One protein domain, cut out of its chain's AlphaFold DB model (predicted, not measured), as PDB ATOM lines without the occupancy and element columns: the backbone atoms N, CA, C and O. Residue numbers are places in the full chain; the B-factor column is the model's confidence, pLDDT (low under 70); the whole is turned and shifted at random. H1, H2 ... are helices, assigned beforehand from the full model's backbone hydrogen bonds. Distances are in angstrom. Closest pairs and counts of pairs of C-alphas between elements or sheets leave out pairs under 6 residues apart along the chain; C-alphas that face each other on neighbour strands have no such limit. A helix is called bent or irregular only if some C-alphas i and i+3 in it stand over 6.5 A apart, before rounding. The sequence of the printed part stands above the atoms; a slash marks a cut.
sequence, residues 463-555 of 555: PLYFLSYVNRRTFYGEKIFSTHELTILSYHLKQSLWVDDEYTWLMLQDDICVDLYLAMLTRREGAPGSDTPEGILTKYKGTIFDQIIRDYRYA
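Overview. This is residues 463 to 555 of the 555 residues of a protein of Synechococcus sp. PCC 7502 (UniProt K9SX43). A loose frame of helices: H2 lies in the middle between H1 and H3, packing on the first part of H3, while short H4 sits at the far side near the beginning of H1. Two long loops join these parts, residues 496 to 509 swinging out from H2 and back to H3, and residues 526 to 543 running from the end of H3 to H4. The printed part has 93 residues with four named helices, H1 to H4 in chain order, and no named strand; the class is all helix. It is only just compact, close to loose, with a radius of gyration of the C-alphas of 14.4 A and spans of 36 by 33 by 19 A.

Along the chain. H1, residues 463 to 475, begins at C-alpha 463 (-35.541, 7.883, 108.439) and is 17.6 A long. H2, residues 485 to 495, is 15.2 A long. H3, residues 510 to 525, is the longest helix, 21.2 A from C-alpha 510 (-34.049, 33.999, 113.976) to C-alpha 525. It has a kink of 33 degrees near residue 517 and is irregular, with C-alphas 512 and 515 at 7.3 A. H4, residues 544 to 551, ends at C-alpha 551 (-30.690, 2.474, 100.271).

Arrangement. H1 and H2 only just touch, with 3 pairs of C-alphas within 8 A, the closest being Tyr 469 and His 492 at 6.8 A; they run opposite ways at a steep tilt of 67 degrees. H2 touches residues 510 to 516 of H3 alone, about perpendicular at 87 degrees, with the closest C-alphas, Thr 487 and Cys 513, 4.8 A apart. H1 and H4 are close but not clearly touching, their closest C-alphas, Leu 464 and Ile 549, being 6.8 A apart. H1 and H3 are apart, as are H2 and H4, and H3 and H4. Every O i to N i+4 pair is within hydrogen-bond range in H1, H2 and H4, and 9 of 12 are in H3.

Size, cuts and confidence. The C-alphas of Glu 502 and Gly 526, the two farthest apart, are 41.9 A apart. The printed part has no cut. The links from H2 to H3 and from H3 to H4 are long, and residues 540 to 545 stand free. Mean pLDDT of the printed part is 89.7, with residues 553 to 555 under 70.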
ATOM      1  N   PRO A 463     -35.577   8.286 107.035       95.81
ATOM      2  CA  PRO A 463     -35.541   7.883 108.439       95.81
ATOM      3  C   PRO A 463     -34.215   8.217 109.127       95.81
ATOM      4  O   PRO A 463     -34.209   8.613 110.287       95.81
ATOM      5  N   LEU A 464     -33.092   8.115 108.406       94.88
ATOM      6  CA  LEU A 464     -31.765   8.393 108.955       94.88
ATOM      7  C   LEU A 464     -31.533   9.886 109.194       94.88
ATOM      8  O   LEU A 464     -31.062  10.257 110.268       94.88
ATOM      9  N   TYR A 465     -31.889  10.748 108.236       95.50
ATOM     10  CA  TYR A 465     -31.798  12.199 108.431       95.50
ATOM     11  C   TYR A 465     -32.742  12.666 109.543       95.50
ATOM     12  O   TYR A 465     -32.326  13.412 110.428       95.50
ATOM     13  N   PHE A 466     -33.977  12.165 109.543       97.69
ATOM     14  CA  PHE A 466     -34.978  12.490 110.552       97.69
ATOM     15  C   PHE A 466     -34.521  12.078 111.955       97.69
ATOM     16  O   PHE A 466     -34.459  12.909 112.857       97.69
ATOM     17  N   LEU A 467     -34.134  10.811 112.147       97.31
ATOM     18  CA  LEU A 467     -33.671  10.319 113.446       97.31
ATOM     19  C   LEU A 467     -32.353  10.971 113.874       97.31
ATOM     20  O   LEU A 467     -32.141  11.147 115.069       97.31
ATOM     21  N   SER A 468     -31.483  11.370 112.936       95.75
ATOM     22  CA  SER A 468     -30.272  12.129 113.270       95.75
ATOM     23  C   SER A 468     -30.605  13.496 113.862       95.75
ATOM     24  O   SER A 468     -30.017  13.869 114.879       95.75
ATOM     25  N   TYR A 469     -31.568  14.216 113.278       97.69
ATOM     26  CA  TYR A 469     -32.043  15.477 113.841       97.69
ATOM     27  C   TYR A 469     -32.665  15.273 115.220       97.69
ATOM     28  O   TYR A 469     -32.242  15.920 116.174       97.69
ATOM     29  N   VAL A 470     -33.610  14.334 115.336       97.94
ATOM     30  CA  VAL A 470     -34.299  14.020 116.596       97.94
ATOM     31  C   VAL A 470     -33.294  13.690 117.691       97.94
ATOM     32  O   VAL A 470     -33.330  14.307 118.750       97.94
ATOM     33  N   ASN A 471     -32.348  12.789 117.411       96.62
ATOM     34  CA  ASN A 471     -31.306  12.395 118.351       96.62
ATOM     35  C   ASN A 471     -30.530  13.615 118.868       96.62
ATOM     36  O   ASN A 471     -30.485  13.836 120.078       96.62
ATOM     37  N   ARG A 472     -29.995  14.448 117.966       95.56
ATOM     38  CA  ARG A 472     -29.204  15.633 118.339       95.56
ATOM     39  C   ARG A 472     -30.039  16.677 119.069       95.56
ATOM     40  O   ARG A 472     -29.591  17.217 120.074       95.56
ATOM     41  N   ARG A 473     -31.262  16.937 118.604       94.69
ATOM     42  CA  ARG A 473     -32.171  17.902 119.224       94.69
ATOM     43  C   ARG A 473     -32.534  17.494 120.648       94.69
ATOM     44  O   ARG A 473     -32.531  18.361 121.521       94.69
ATOM     45  N   THR A 474     -32.818  16.214 120.894       94.69
ATOM     46  CA  THR A 474     -33.120  15.716 122.246       94.69
ATOM     47  C   THR A 474     -31.872  15.657 123.123       94.69
ATOM     48  O   THR A 474     -31.937  16.013 124.292       94.69
ATOM     49  N   PHE A 475     -30.720  15.283 122.560       93.19
ATOM     50  CA  PHE A 475     -29.476  15.119 123.312       93.19
ATOM     51  C   PHE A 475     -28.863  16.459 123.747       93.19
ATOM     52  O   PHE A 475     -28.405  16.600 124.876       93.19
ATOM     53  N   TYR A 476     -28.894  17.472 122.877       92.00
ATOM     54  CA  TYR A 476     -28.375  18.812 123.171       92.00
ATOM     55  C   TYR A 476     -29.440  19.774 123.712       92.00
ATOM     56  O   TYR A 476     -29.171  20.969 123.827       92.00
ATOM     57  N   GLY A 477     -30.647  19.293 124.028       86.38
ATOM     58  CA  GLY A 477     -31.806  20.156 124.266       86.38
ATOM     59  C   GLY A 477     -31.607  21.206 125.359       86.38
ATOM     60  O   GLY A 477     -31.956  22.363 125.154       86.38
ATOM     61  N   GLU A 478     -30.962  20.841 126.467       85.00
ATOM     62  CA  GLU A 478     -30.671  21.765 127.573       85.00
ATOM     63  C   GLU A 478     -29.592  22.811 127.243       85.00
ATOM     64  O   GLU A 478     -29.521  23.853 127.902       85.00
ATOM     65  N   LYS A 479     -28.765  22.552 126.219       88.75
ATOM     66  CA  LYS A 479     -27.717  23.465 125.748       88.75
ATOM     67  C   LYS A 479     -28.239  24.465 124.711       88.75
ATOM     68  O   LYS A 479     -27.583  25.474 124.491       88.75
ATOM     69  N   ILE A 480     -29.374  24.219 124.054       89.25
ATOM     70  CA  ILE A 480     -29.846  25.057 122.940       89.25
ATOM     71  C   ILE A 480     -30.888  26.065 123.430       89.25
ATOM     72  O   ILE A 480     -31.913  25.704 124.003       89.25
ATOM     73  N   PHE A 481     -30.647  27.338 123.138       86.81
ATOM     74  CA  PHE A 481     -31.571  28.436 123.367       86.81
ATOM     75  C   PHE A 481     -32.020  28.982 122.022       86.81
ATOM     76  O   PHE A 481     -31.210  29.430 121.215       86.81
ATOM     77  N   SER A 482     -33.321  28.924 121.781       85.50
ATOM     78  CA  SER A 482     -33.949  29.512 120.610       85.50
ATOM     79  C   SER A 482     -35.400  29.825 120.931       85.50
ATOM     80  O   SER A 482     -36.030  29.145 121.748       85.50
ATOM     81  N   THR A 483     -35.919  30.856 120.290       74.50
ATOM     82  CA  THR A 483     -37.292  31.344 120.398       74.50
ATOM     83  C   THR A 483     -38.295  30.368 119.763       74.50
ATOM     84  O   THR A 483     -39.431  30.307 120.236       74.50
ATOM     85  N   HIS A 484     -37.930  29.627 118.705       79.75
ATOM     86  CA  HIS A 484     -38.811  28.659 118.024       79.75
ATOM     87  C   HIS A 484     -38.018  27.511 117.367       79.75
ATOM     88  O   HIS A 484     -36.856  27.644 116.988       79.75
ATOM     89  N   GLU A 485     -38.650  26.341 117.235       91.50
ATOM     90  CA  GLU A 485     -37.980  25.099 116.810       91.50
ATOM     91  C   GLU A 485     -37.542  25.081 115.336       91.50
ATOM     92  O   GLU A 485     -36.589  24.381 114.989       91.50
ATOM     93  N   LEU A 486     -38.192  25.866 114.467       93.00
ATOM     94  CA  LEU A 486     -37.783  26.009 113.063       93.00
ATOM     95  C   LEU A 486     -36.348  26.543 112.947       93.00
ATOM     96  O   LEU A 486     -35.589  26.085 112.093       93.00
ATOM     97  N   THR A 487     -35.936  27.428 113.858       91.69
ATOM     98  CA  THR A 487     -34.578  27.993 113.900       91.69
ATOM     99  C   THR A 487     -33.544  26.915 114.221       91.69
ATOM    100  O   THR A 487     -32.485  26.841 113.590       91.69
ATOM    101  N   ILE A 488     -33.879  26.003 115.137       93.81
ATOM    102  CA  ILE A 488     -33.023  24.867 115.495       93.81
ATOM    103  C   ILE A 488     -32.929  23.868 114.331       93.81
ATOM    104  O   ILE A 488     -31.837  23.378 114.020       93.81
ATOM    105  N   LEU A 489     -34.045  23.602 113.642       96.12
ATOM    106  CA  LEU A 489     -34.069  22.768 112.439       96.12
ATOM    107  C   LEU A 489     -33.235  23.382 111.307       96.12
ATOM    108  O   LEU A 489     -32.450  22.671 110.679       96.12
ATOM    109  N   SER A 490     -33.346  24.691 111.068       95.00
ATOM    110  CA  SER A 490     -32.536  25.390 110.063       95.00
ATOM    111  C   SER A 490     -31.041  25.250 110.364       95.00
ATOM    112  O   SER A 490     -30.254  24.861 109.495       95.00
ATOM    113  N   TYR A 491     -30.644  25.436 111.629       94.88
ATOM    114  CA  TYR A 491     -29.262  25.206 112.049       94.88
ATOM    115  C   TYR A 491     -28.820  23.751 111.830       94.88
ATOM    116  O   TYR A 491     -27.692  23.502 111.403       94.88
ATOM    117  N   HIS A 492     -29.697  22.770 112.071       96.06
ATOM    118  CA  HIS A 492     -29.401  21.372 111.756       96.06
ATOM    119  C   HIS A 492     -29.189  21.141 110.259       96.06
ATOM    120  O   HIS A 492     -28.236  20.464 109.877       96.06
ATOM    121  N   LEU A 493     -30.031  21.712 109.401       96.12
ATOM    122  CA  LEU A 493     -29.889  21.556 107.957       96.12
ATOM    123  C   LEU A 493     -28.556  22.128 107.463       96.12
ATOM    124  O   LEU A 493     -27.886  21.469 106.669       96.12
ATOM    125  N   LYS A 494     -28.124  23.277 107.999       93.38
ATOM    126  CA  LYS A 494     -26.849  23.923 107.640       93.38
ATOM    127  C   LYS A 494     -25.623  23.230 108.246       93.38
ATOM    128  O   LYS A 494     -24.665  22.919 107.542       93.38
ATOM    129  N   GLN A 495     -25.646  22.992 109.558       91.62
ATOM    130  CA  GLN A 495     -24.467  22.649 110.375       91.62
ATOM    131  C   GLN A 495     -24.625  21.349 111.176       91.62
ATOM    132  O   GLN A 495     -23.828  21.034 112.059       91.62
ATOM    133  N   SER A 496     -25.657  20.558 110.888       92.25
ATOM    134  CA  SER A 496     -25.939  19.278 111.538       92.25
ATOM    135  C   SER A 496     -26.273  19.368 113.036       92.25
ATOM    136  O   SER A 496     -26.463  18.332 113.653       92.25
ATOM    137  N   LEU A 497     -26.426  20.548 113.652       92.44
ATOM    138  CA  LEU A 497     -26.752  20.698 115.087       92.44
ATOM    139  C   LEU A 497     -25.794  19.913 116.000       92.44
ATOM    140  O   LEU A 497     -26.213  19.167 116.879       92.44
ATOM    141  N   TRP A 498     -24.493  20.009 115.733       89.56
ATOM    142  CA  TRP A 498     -23.471  19.490 116.639       89.56
ATOM    143  C   TRP A 498     -23.109  20.565 117.664       89.56
ATOM    144  O   TRP A 498     -22.740  21.672 117.273       89.56
ATOM    145  N   VAL A 499     -23.214  20.244 118.955       87.94
ATOM    146  CA  VAL A 499     -22.797  21.127 120.054       87.94
ATOM    147  C   VAL A 499     -21.692  20.419 120.824       87.94
ATOM    148  O   VAL A 499     -21.936  19.376 121.429       87.94
ATOM    149  N   ASP A 500     -20.478  20.963 120.763       83.44
ATOM    150  CA  ASP A 500     -19.325  20.394 121.461       83.44
ATOM    151  C   ASP A 500     -19.516  20.456 122.989       83.44
ATOM    152  O   ASP A 500     -20.247  21.301 123.520       83.44
ATOM    153  N   ASP A 501     -18.877  19.538 123.708       82.75
ATOM    154  CA  ASP A 501     -18.946  19.472 125.163       82.75
ATOM    155  C   ASP A 501     -18.207  20.618 125.855       82.75
ATOM    156  O   ASP A 501     -18.508  20.907 127.013       82.75
ATOM    157  N   GLU A 502     -17.324  21.329 125.145       86.12
ATOM    158  CA  GLU A 502     -16.712  22.563 125.648       86.12
ATOM    159  C   GLU A 502     -17.718  23.717 125.825       86.12
ATOM    160  O   GLU A 502     -17.482  24.621 126.632       86.12
ATOM    161  N   TYR A 503     -18.853  23.690 125.115       82.56
ATOM    162  CA  TYR A 503     -19.871  24.737 125.199       82.56
ATOM    163  C   TYR A 503     -20.967  24.383 126.207       82.56
ATOM    164  O   TYR A 503     -21.628  23.344 126.126       82.56
ATOM    165  N   THR A 504     -21.221  25.315 127.127       82.44
ATOM    166  CA  THR A 504     -22.309  25.209 128.109       82.44
ATOM    167  C   THR A 504     -23.678  25.471 127.483       82.44
ATOM    168  O   THR A 504     -24.667  24.867 127.892       82.44
ATOM    169  N   TRP A 505     -23.751  26.382 126.508       83.94
ATOM    170  CA  TRP A 505     -24.982  26.721 125.800       83.94
ATOM    171  C   TRP A 505     -24.703  27.308 124.408       83.94
ATOM    172  O   TRP A 505     -23.621  27.830 124.148       83.94
ATOM    173  N   LEU A 506     -25.705  27.234 123.533       87.62
ATOM    174  CA  LEU A 506     -25.751  27.770 122.176       87.62
ATOM    175  C   LEU A 506     -27.033  28.596 122.028       87.62
ATOM    176  O   LEU A 506     -28.123  28.060 122.203       87.62
ATOM    177  N   MET A 507     -26.912  29.884 121.703       88.25
ATOM    178  CA  MET A 507     -28.054  30.751 121.402       88.25
ATOM    179  C   MET A 507     -28.201  30.890 119.892       88.25
ATOM    180  O   MET A 507     -27.274  31.338 119.222       88.25
ATOM    181  N   LEU A 508     -29.371  30.530 119.378       88.31
ATOM    182  CA  LEU A 508     -29.727  30.636 117.971       88.31
ATOM    183  C   LEU A 508     -30.723  31.782 117.798       88.31
ATOM    184  O   LEU A 508     -31.760  31.808 118.461       88.31
ATOM    185  N   GLN A 509     -30.372  32.728 116.932       85.31
ATOM    186  CA  GLN A 509     -31.207  33.868 116.557       85.31
ATOM    187  C   GLN A 509     -32.003  33.542 115.280       85.31
ATOM    188  O   GLN A 509     -31.673  32.601 114.554       85.31
ATOM    189  N   ASP A 510     -33.069  34.302 115.029       81.94
ATOM    190  CA  ASP A 510     -34.049  33.999 113.976       81.94
ATOM    191  C   ASP A 510     -33.509  34.221 112.552       81.94
ATOM    192  O   ASP A 510     -34.034  33.659 111.593       81.94
ATOM    193  N   ASP A 511     -32.399  34.945 112.395       84.00
ATOM    194  CA  ASP A 511     -31.692  35.125 111.120       84.00
ATOM    195  C   ASP A 511     -31.209  33.789 110.526       84.00
ATOM    196  O   ASP A 511     -31.154  33.602 109.310       84.00
ATOM    197  N   ILE A 512     -30.942  32.797 111.379       87.00
ATOM    198  CA  ILE A 512     -30.555  31.446 110.962       87.00
ATOM    199  C   ILE A 512     -31.681  30.756 110.174       87.00
ATOM    200  O   ILE A 512     -31.407  29.890 109.337       87.00
ATOM    201  N   CYS A 513     -32.939  31.130 110.412       88.31
ATOM    202  CA  CYS A 513     -34.130  30.506 109.837       88.31
ATOM    203  C   CYS A 513     -34.363  30.839 108.354       88.31
ATOM    204  O   CYS A 513     -35.152  30.159 107.697       88.31
ATOM    205  N   VAL A 514     -33.673  31.848 107.812       90.00
ATOM    206  CA  VAL A 514     -33.951  32.388 106.473       90.00
ATOM    207  C   VAL A 514     -33.870  31.341 105.367       90.00
ATOM    208  O   VAL A 514     -34.809  31.218 104.588       90.00
ATOM    209  N   ASP A 515     -32.798  30.549 105.299       91.44
ATOM    210  CA  ASP A 515     -32.646  29.573 104.209       91.44
ATOM    211  C   ASP A 515     -33.738  28.503 104.252       91.44
ATOM    212  O   ASP A 515     -34.185  28.028 103.208       91.44
ATOM    213  N   LEU A 516     -34.178  28.120 105.456       95.12
ATOM    214  CA  LEU A 516     -35.300  27.204 105.614       95.12
ATOM    215  C   LEU A 516     -36.595  27.858 105.126       95.12
ATOM    216  O   LEU A 516     -37.356  27.217 104.405       95.12
ATOM    217  N   TYR A 517     -36.819  29.134 105.448       93.38
ATOM    218  CA  TYR A 517     -37.993  29.853 104.964       93.38
ATOM    219  C   TYR A 517     -37.991  29.979 103.432       93.38
ATOM    220  O   TYR A 517     -38.989  29.635 102.799       93.38
ATOM    221  N   LEU A 518     -36.862  30.353 102.821       94.44
ATOM    222  CA  LEU A 518     -36.691  30.399 101.365       94.44
ATOM    223  C   LEU A 518     -36.993  29.048 100.708       94.44
ATOM    224  O   LEU A 518     -37.736  28.976  99.725       94.44
ATOM    225  N   ALA A 519     -36.446  27.967 101.267       96.62
ATOM    226  CA  ALA A 519     -36.682  26.620 100.766       96.62
ATOM    227  C   ALA A 519     -38.163  26.250 100.805       96.62
ATOM    228  O   ALA A 519     -38.690  25.695  99.839       96.62
ATOM    229  N   MET A 520     -38.857  26.602 101.885       96.94
ATOM    230  CA  MET A 520     -40.280  26.323 102.010       96.94
ATOM    231  C   MET A 520     -41.144  27.205 101.096       96.94
ATOM    232  O   MET A 520     -42.075  26.684 100.486       96.94
ATOM    233  N   LEU A 521     -40.814  28.489 100.913       95.25
ATOM    234  CA  LEU A 521     -41.473  29.359  99.927       95.25
ATOM    235  C   LEU A 521     -41.298  28.828  98.501       95.25
ATOM    236  O   LEU A 521     -42.261  28.770  97.739       95.25
ATOM    237  N   THR A 522     -40.092  28.375  98.155       96.56
ATOM    238  CA  THR A 522     -39.805  27.773  96.846       96.56
ATOM    239  C   THR A 522     -40.648  26.517  96.628       96.56
ATOM    240  O   THR A 522     -41.283  26.353  95.587       96.56
ATOM    241  N   ARG A 523     -40.704  25.630  97.630       96.50
ATOM    242  CA  ARG A 523     -41.437  24.357  97.554       96.50
ATOM    243  C   ARG A 523     -42.951  24.519  97.507       96.50
ATOM    244  O   ARG A 523     -43.612  23.739  96.823       96.50
ATOM    245  N   ARG A 524     -43.500  25.454  98.286       96.00
ATOM    246  CA  ARG A 524     -44.946  25.539  98.549       96.00
ATOM    247  C   ARG A 524     -45.646  26.662  97.804       96.00
ATOM    248  O   ARG A 524     -46.762  26.456  97.349       96.00
ATOM    249  N   GLU A 525     -44.973  27.792  97.618       94.19
ATOM    250  CA  GLU A 525     -45.533  28.965  96.936       94.19
ATOM    251  C   GLU A 525     -44.925  29.180  95.541       94.19
ATOM    252  O   GLU A 525     -45.342  30.083  94.820       94.19
ATOM    253  N   GLY A 526     -43.948  28.360  95.134       94.31
ATOM    254  CA  GLY A 526     -43.299  28.480  93.826       94.31
ATOM    255  C   GLY A 526     -42.406  29.716  93.694       94.31
ATOM    256  O   GLY A 526     -42.144  30.152  92.573       94.31
ATOM    257  N   ALA A 527     -41.948  30.285  94.816       93.12
ATOM    258  CA  ALA A 527     -41.007  31.402  94.799       93.12
ATOM    259  C   ALA A 527     -39.720  31.012  94.040       93.12
ATOM    260  O   ALA A 527     -39.250  29.878  94.179       93.12
ATOM    261  N   PRO A 528     -39.127  31.914  93.239       93.94
ATOM    262  CA  PRO A 528     -37.924  31.596  92.481       93.94
ATOM    263  C   PRO A 528     -36.714  31.572  93.419       93.94
ATOM    264  O   PRO A 528     -36.120  32.605  93.684       93.94
ATOM    265  N   GLY A 529     -36.341  30.407  93.945       93.69
ATOM    266  CA  GLY A 529     -35.255  30.272  94.918       93.69
ATOM    267  C   GLY A 529     -34.719  28.846  95.020       93.69
ATOM    268  O   GLY A 529     -35.063  27.972  94.222       93.69
ATOM    269  N   SER A 530     -33.838  28.602  95.995       94.00
ATOM    270  CA  SER A 530     -33.360  27.244  96.279       94.00
ATOM    271  C   SER A 530     -34.397  26.477  97.089       94.00
ATOM    272  O   SER A 530     -34.744  26.892  98.188       94.00
ATOM    273  N   ASP A 531     -34.820  25.310  96.602       95.69
ATOM    274  CA  ASP A 531     -35.750  24.418  97.308       95.69
ATOM    275  C   ASP A 531     -35.093  23.628  98.456       95.69
ATOM    276  O   ASP A 531     -35.756  22.885  99.177       95.69
ATOM    277  N   THR A 532     -33.775  23.715  98.613       95.19
ATOM    278  CA  THR A 532     -33.022  22.960  99.617       95.19
ATOM    279  C   THR A 532     -31.906  23.853 100.161       95.19
ATOM    280  O   THR A 532     -31.052  24.278  99.378       95.19
ATOM    281  N   PRO A 533     -31.859  24.122 101.480       94.06
ATOM    282  CA  PRO A 533     -30.766  24.867 102.095       94.06
ATOM    283  C   PRO A 533     -29.428  24.171 101.855       94.06
ATOM    284  O   PRO A 533     -29.347  22.935 101.854       94.06
ATOM    285  N   GLU A 534     -28.367  24.954 101.687       93.88
ATOM    286  CA  GLU A 534     -27.023  24.395 101.638       93.88
ATOM    287  C   GLU A 534     -26.671  23.760 102.993       93.88
ATOM    288  O   GLU A 534     -26.864  24.361 104.049       93.88
ATOM    289  N   GLY A 535     -26.160  22.526 102.974       94.25
ATOM    290  CA  GLY A 535     -25.746  21.834 104.189       94.25
ATOM    291  C   GLY A 535     -25.841  20.320 104.072       94.25
ATOM    292  O   GLY A 535     -25.438  19.735 103.065       94.25
ATOM    293  N   ILE A 536     -26.357  19.654 105.106       94.06
ATOM    294  CA  ILE A 536     -26.311  18.186 105.240       94.06
ATOM    295  C   ILE A 536     -27.032  17.441 104.107       94.06
ATOM    296  O   ILE A 536     -26.694  16.290 103.818       94.06
ATOM    297  N   LEU A 537     -28.012  18.094 103.470       93.81
ATOM    298  CA  LEU A 537     -28.800  17.531 102.374       93.81
ATOM    299  C   LEU A 537     -28.157  17.751 101.000       93.81
ATOM    300  O   LEU A 537     -28.495  17.036 100.061       93.81
ATOM    301  N   THR A 538     -27.251  18.721 100.850       94.06
ATOM    302  CA  THR A 538     -26.628  19.067  99.559       94.06
ATOM    303  C   THR A 538     -25.163  18.647  99.486       94.06
ATOM    304  O   THR A 538     -24.739  18.100  98.471       94.06
ATOM    305  N   LYS A 539     -24.407  18.815 100.578       92.00
ATOM    306  CA  LYS A 539     -22.949  18.635 100.657       92.00
ATOM    307  C   LYS A 539     -22.458  17.248 100.239       92.00
ATOM    308  O   LYS A 539     -21.359  17.124  99.709       92.00
ATOM    309  N   TYR A 540     -23.253  16.210 100.490       88.25
ATOM    310  CA  TYR A 540     -22.873  14.818 100.227       88.25
ATOM    311  C   TYR A 540     -23.580  14.203  99.015       88.25
ATOM    312  O   TYR A 540     -23.376  13.015  98.753       88.25
ATOM    313  N   LYS A 541     -24.387  14.970  98.267       89.88
ATOM    314  CA  LYS A 541     -25.108  14.455  97.092       89.88
ATOM    315  C   LYS A 541     -24.139  13.820  96.088       89.88
ATOM    316  O   LYS A 541     -23.102  14.390  95.765       89.88
ATOM    317  N   GLY A 542     -24.481  12.630  95.599       89.94
ATOM    318  CA  GLY A 542     -23.674  11.873  94.635       89.94
ATOM    319  C   GLY A 542     -22.463  11.142  95.227       89.94
ATOM    320  O   GLY A 542     -21.732  10.488  94.488       89.94
ATOM    321  N   THR A 543     -22.243  11.218  96.542       92.50
ATOM    322  CA  THR A 543     -21.192  10.447  97.223       92.50
ATOM    323  C   THR A 543     -21.707   9.078  97.686       92.50
ATOM    324  O   THR A 543     -22.911   8.827  97.723       92.50
ATOM    325  N   ILE A 544     -20.796   8.199  98.118       89.94
ATOM    326  CA  ILE A 544     -21.147   6.903  98.733       89.94
ATOM    327  C   ILE A 544     -22.050   7.095  99.962       89.94
ATOM    328  O   ILE A 544     -22.939   6.285 100.207       89.94
ATOM    329  N   PHE A 545     -21.857   8.179 100.722       86.31
ATOM    330  CA  PHE A 545     -22.706   8.490 101.869       86.31
ATOM    331  C   PHE A 545     -24.166   8.701 101.444       86.31
ATOM    332  O   PHE A 545     -25.061   8.096 102.022       86.31
ATOM    333  N   ASP A 546     -24.405   9.492 100.395       88.44
ATOM    334  CA  ASP A 546     -25.750   9.707  99.841       88.44
ATOM    335  C   ASP A 546     -26.368   8.397  99.329       88.44
ATOM    336  O   ASP A 546     -27.542   8.134  99.579       88.44
ATOM    337  N   GLN A 547     -25.574   7.512  98.714       87.12
ATOM    338  CA  GLN A 547     -26.056   6.188  98.308       87.12
ATOM    339  C   GLN A 547     -26.529   5.347  99.505       87.12
ATOM    340  O   GLN A 547     -27.647   4.836  99.477       87.12
ATOM    341  N   ILE A 548     -25.742   5.286 100.586       87.00
ATOM    342  CA  ILE A 548     -26.127   4.578 101.818       87.00
ATOM    343  C   ILE A 548     -27.445   5.136 102.368       87.00
ATOM    344  O   ILE A 548     -28.356   4.373 102.680       87.00
ATOM    345  N   ILE A 549     -27.584   6.462 102.464       86.38
ATOM    346  CA  ILE A 549     -28.808   7.076 102.997       86.38
ATOM    347  C   ILE A 549     -30.042   6.739 102.142       86.38
ATOM    348  O   ILE A 549     -31.132   6.548 102.689       86.38
ATOM    349  N   ARG A 550     -29.889   6.650 100.814       84.25
ATOM    350  CA  ARG A 550     -30.979   6.289  99.893       84.25
ATOM    351  C   ARG A 550     -31.375   4.820  99.994       84.25
ATOM    352  O   ARG A 550     -32.570   4.536  99.960       84.25
ATOM    353  N   ASP A 551     -30.417   3.913 100.163       82.25
ATOM    354  CA  ASP A 551     -30.690   2.474 100.271       82.25
ATOM    355  C   ASP A 551     -31.555   2.158 101.508       82.25
ATOM    356  O   ASP A 551     -32.491   1.358 101.441       82.25
ATOM    357  N   TYR A 552     -31.336   2.873 102.618       73.75
ATOM    358  CA  TYR A 552     -32.139   2.753 103.844       73.75
ATOM    359  C   TYR A 552     -33.456   3.548 103.835       73.75
ATOM    360  O   TYR A 552     -34.171   3.564 104.836       73.75
ATOM    361  N   ARG A 553     -33.811   4.203 102.722       63.62
ATOM    362  CA  ARG A 553     -35.117   4.865 102.568       63.62
ATOM    363  C   ARG A 553     -36.248   3.861 102.304       63.62
ATOM    364  O   ARG A 553     -37.390   4.137 102.654       63.62
ATOM    365  N   TYR A 554     -35.929   2.711 101.701       51.66
ATOM    366  CA  TYR A 554     -36.895   1.675 101.297       51.66
ATOM    367  C   TYR A 554     -36.702   0.323 101.998       51.66
ATOM    368  O   TYR A 554     -37.604  -0.512 101.943       51.66
ATOM    369  N   ALA A 555     -35.543   0.103 102.628       46.19
ATOM    370  CA  ALA A 555     -35.288  -1.028 103.525       46.19
ATOM    371  C   ALA A 555     -35.980  -0.814 104.862       46.19
ATOM    372  O   ALA A 555     -36.427  -1.811 105.472       46.19
TER     373      ALA A 555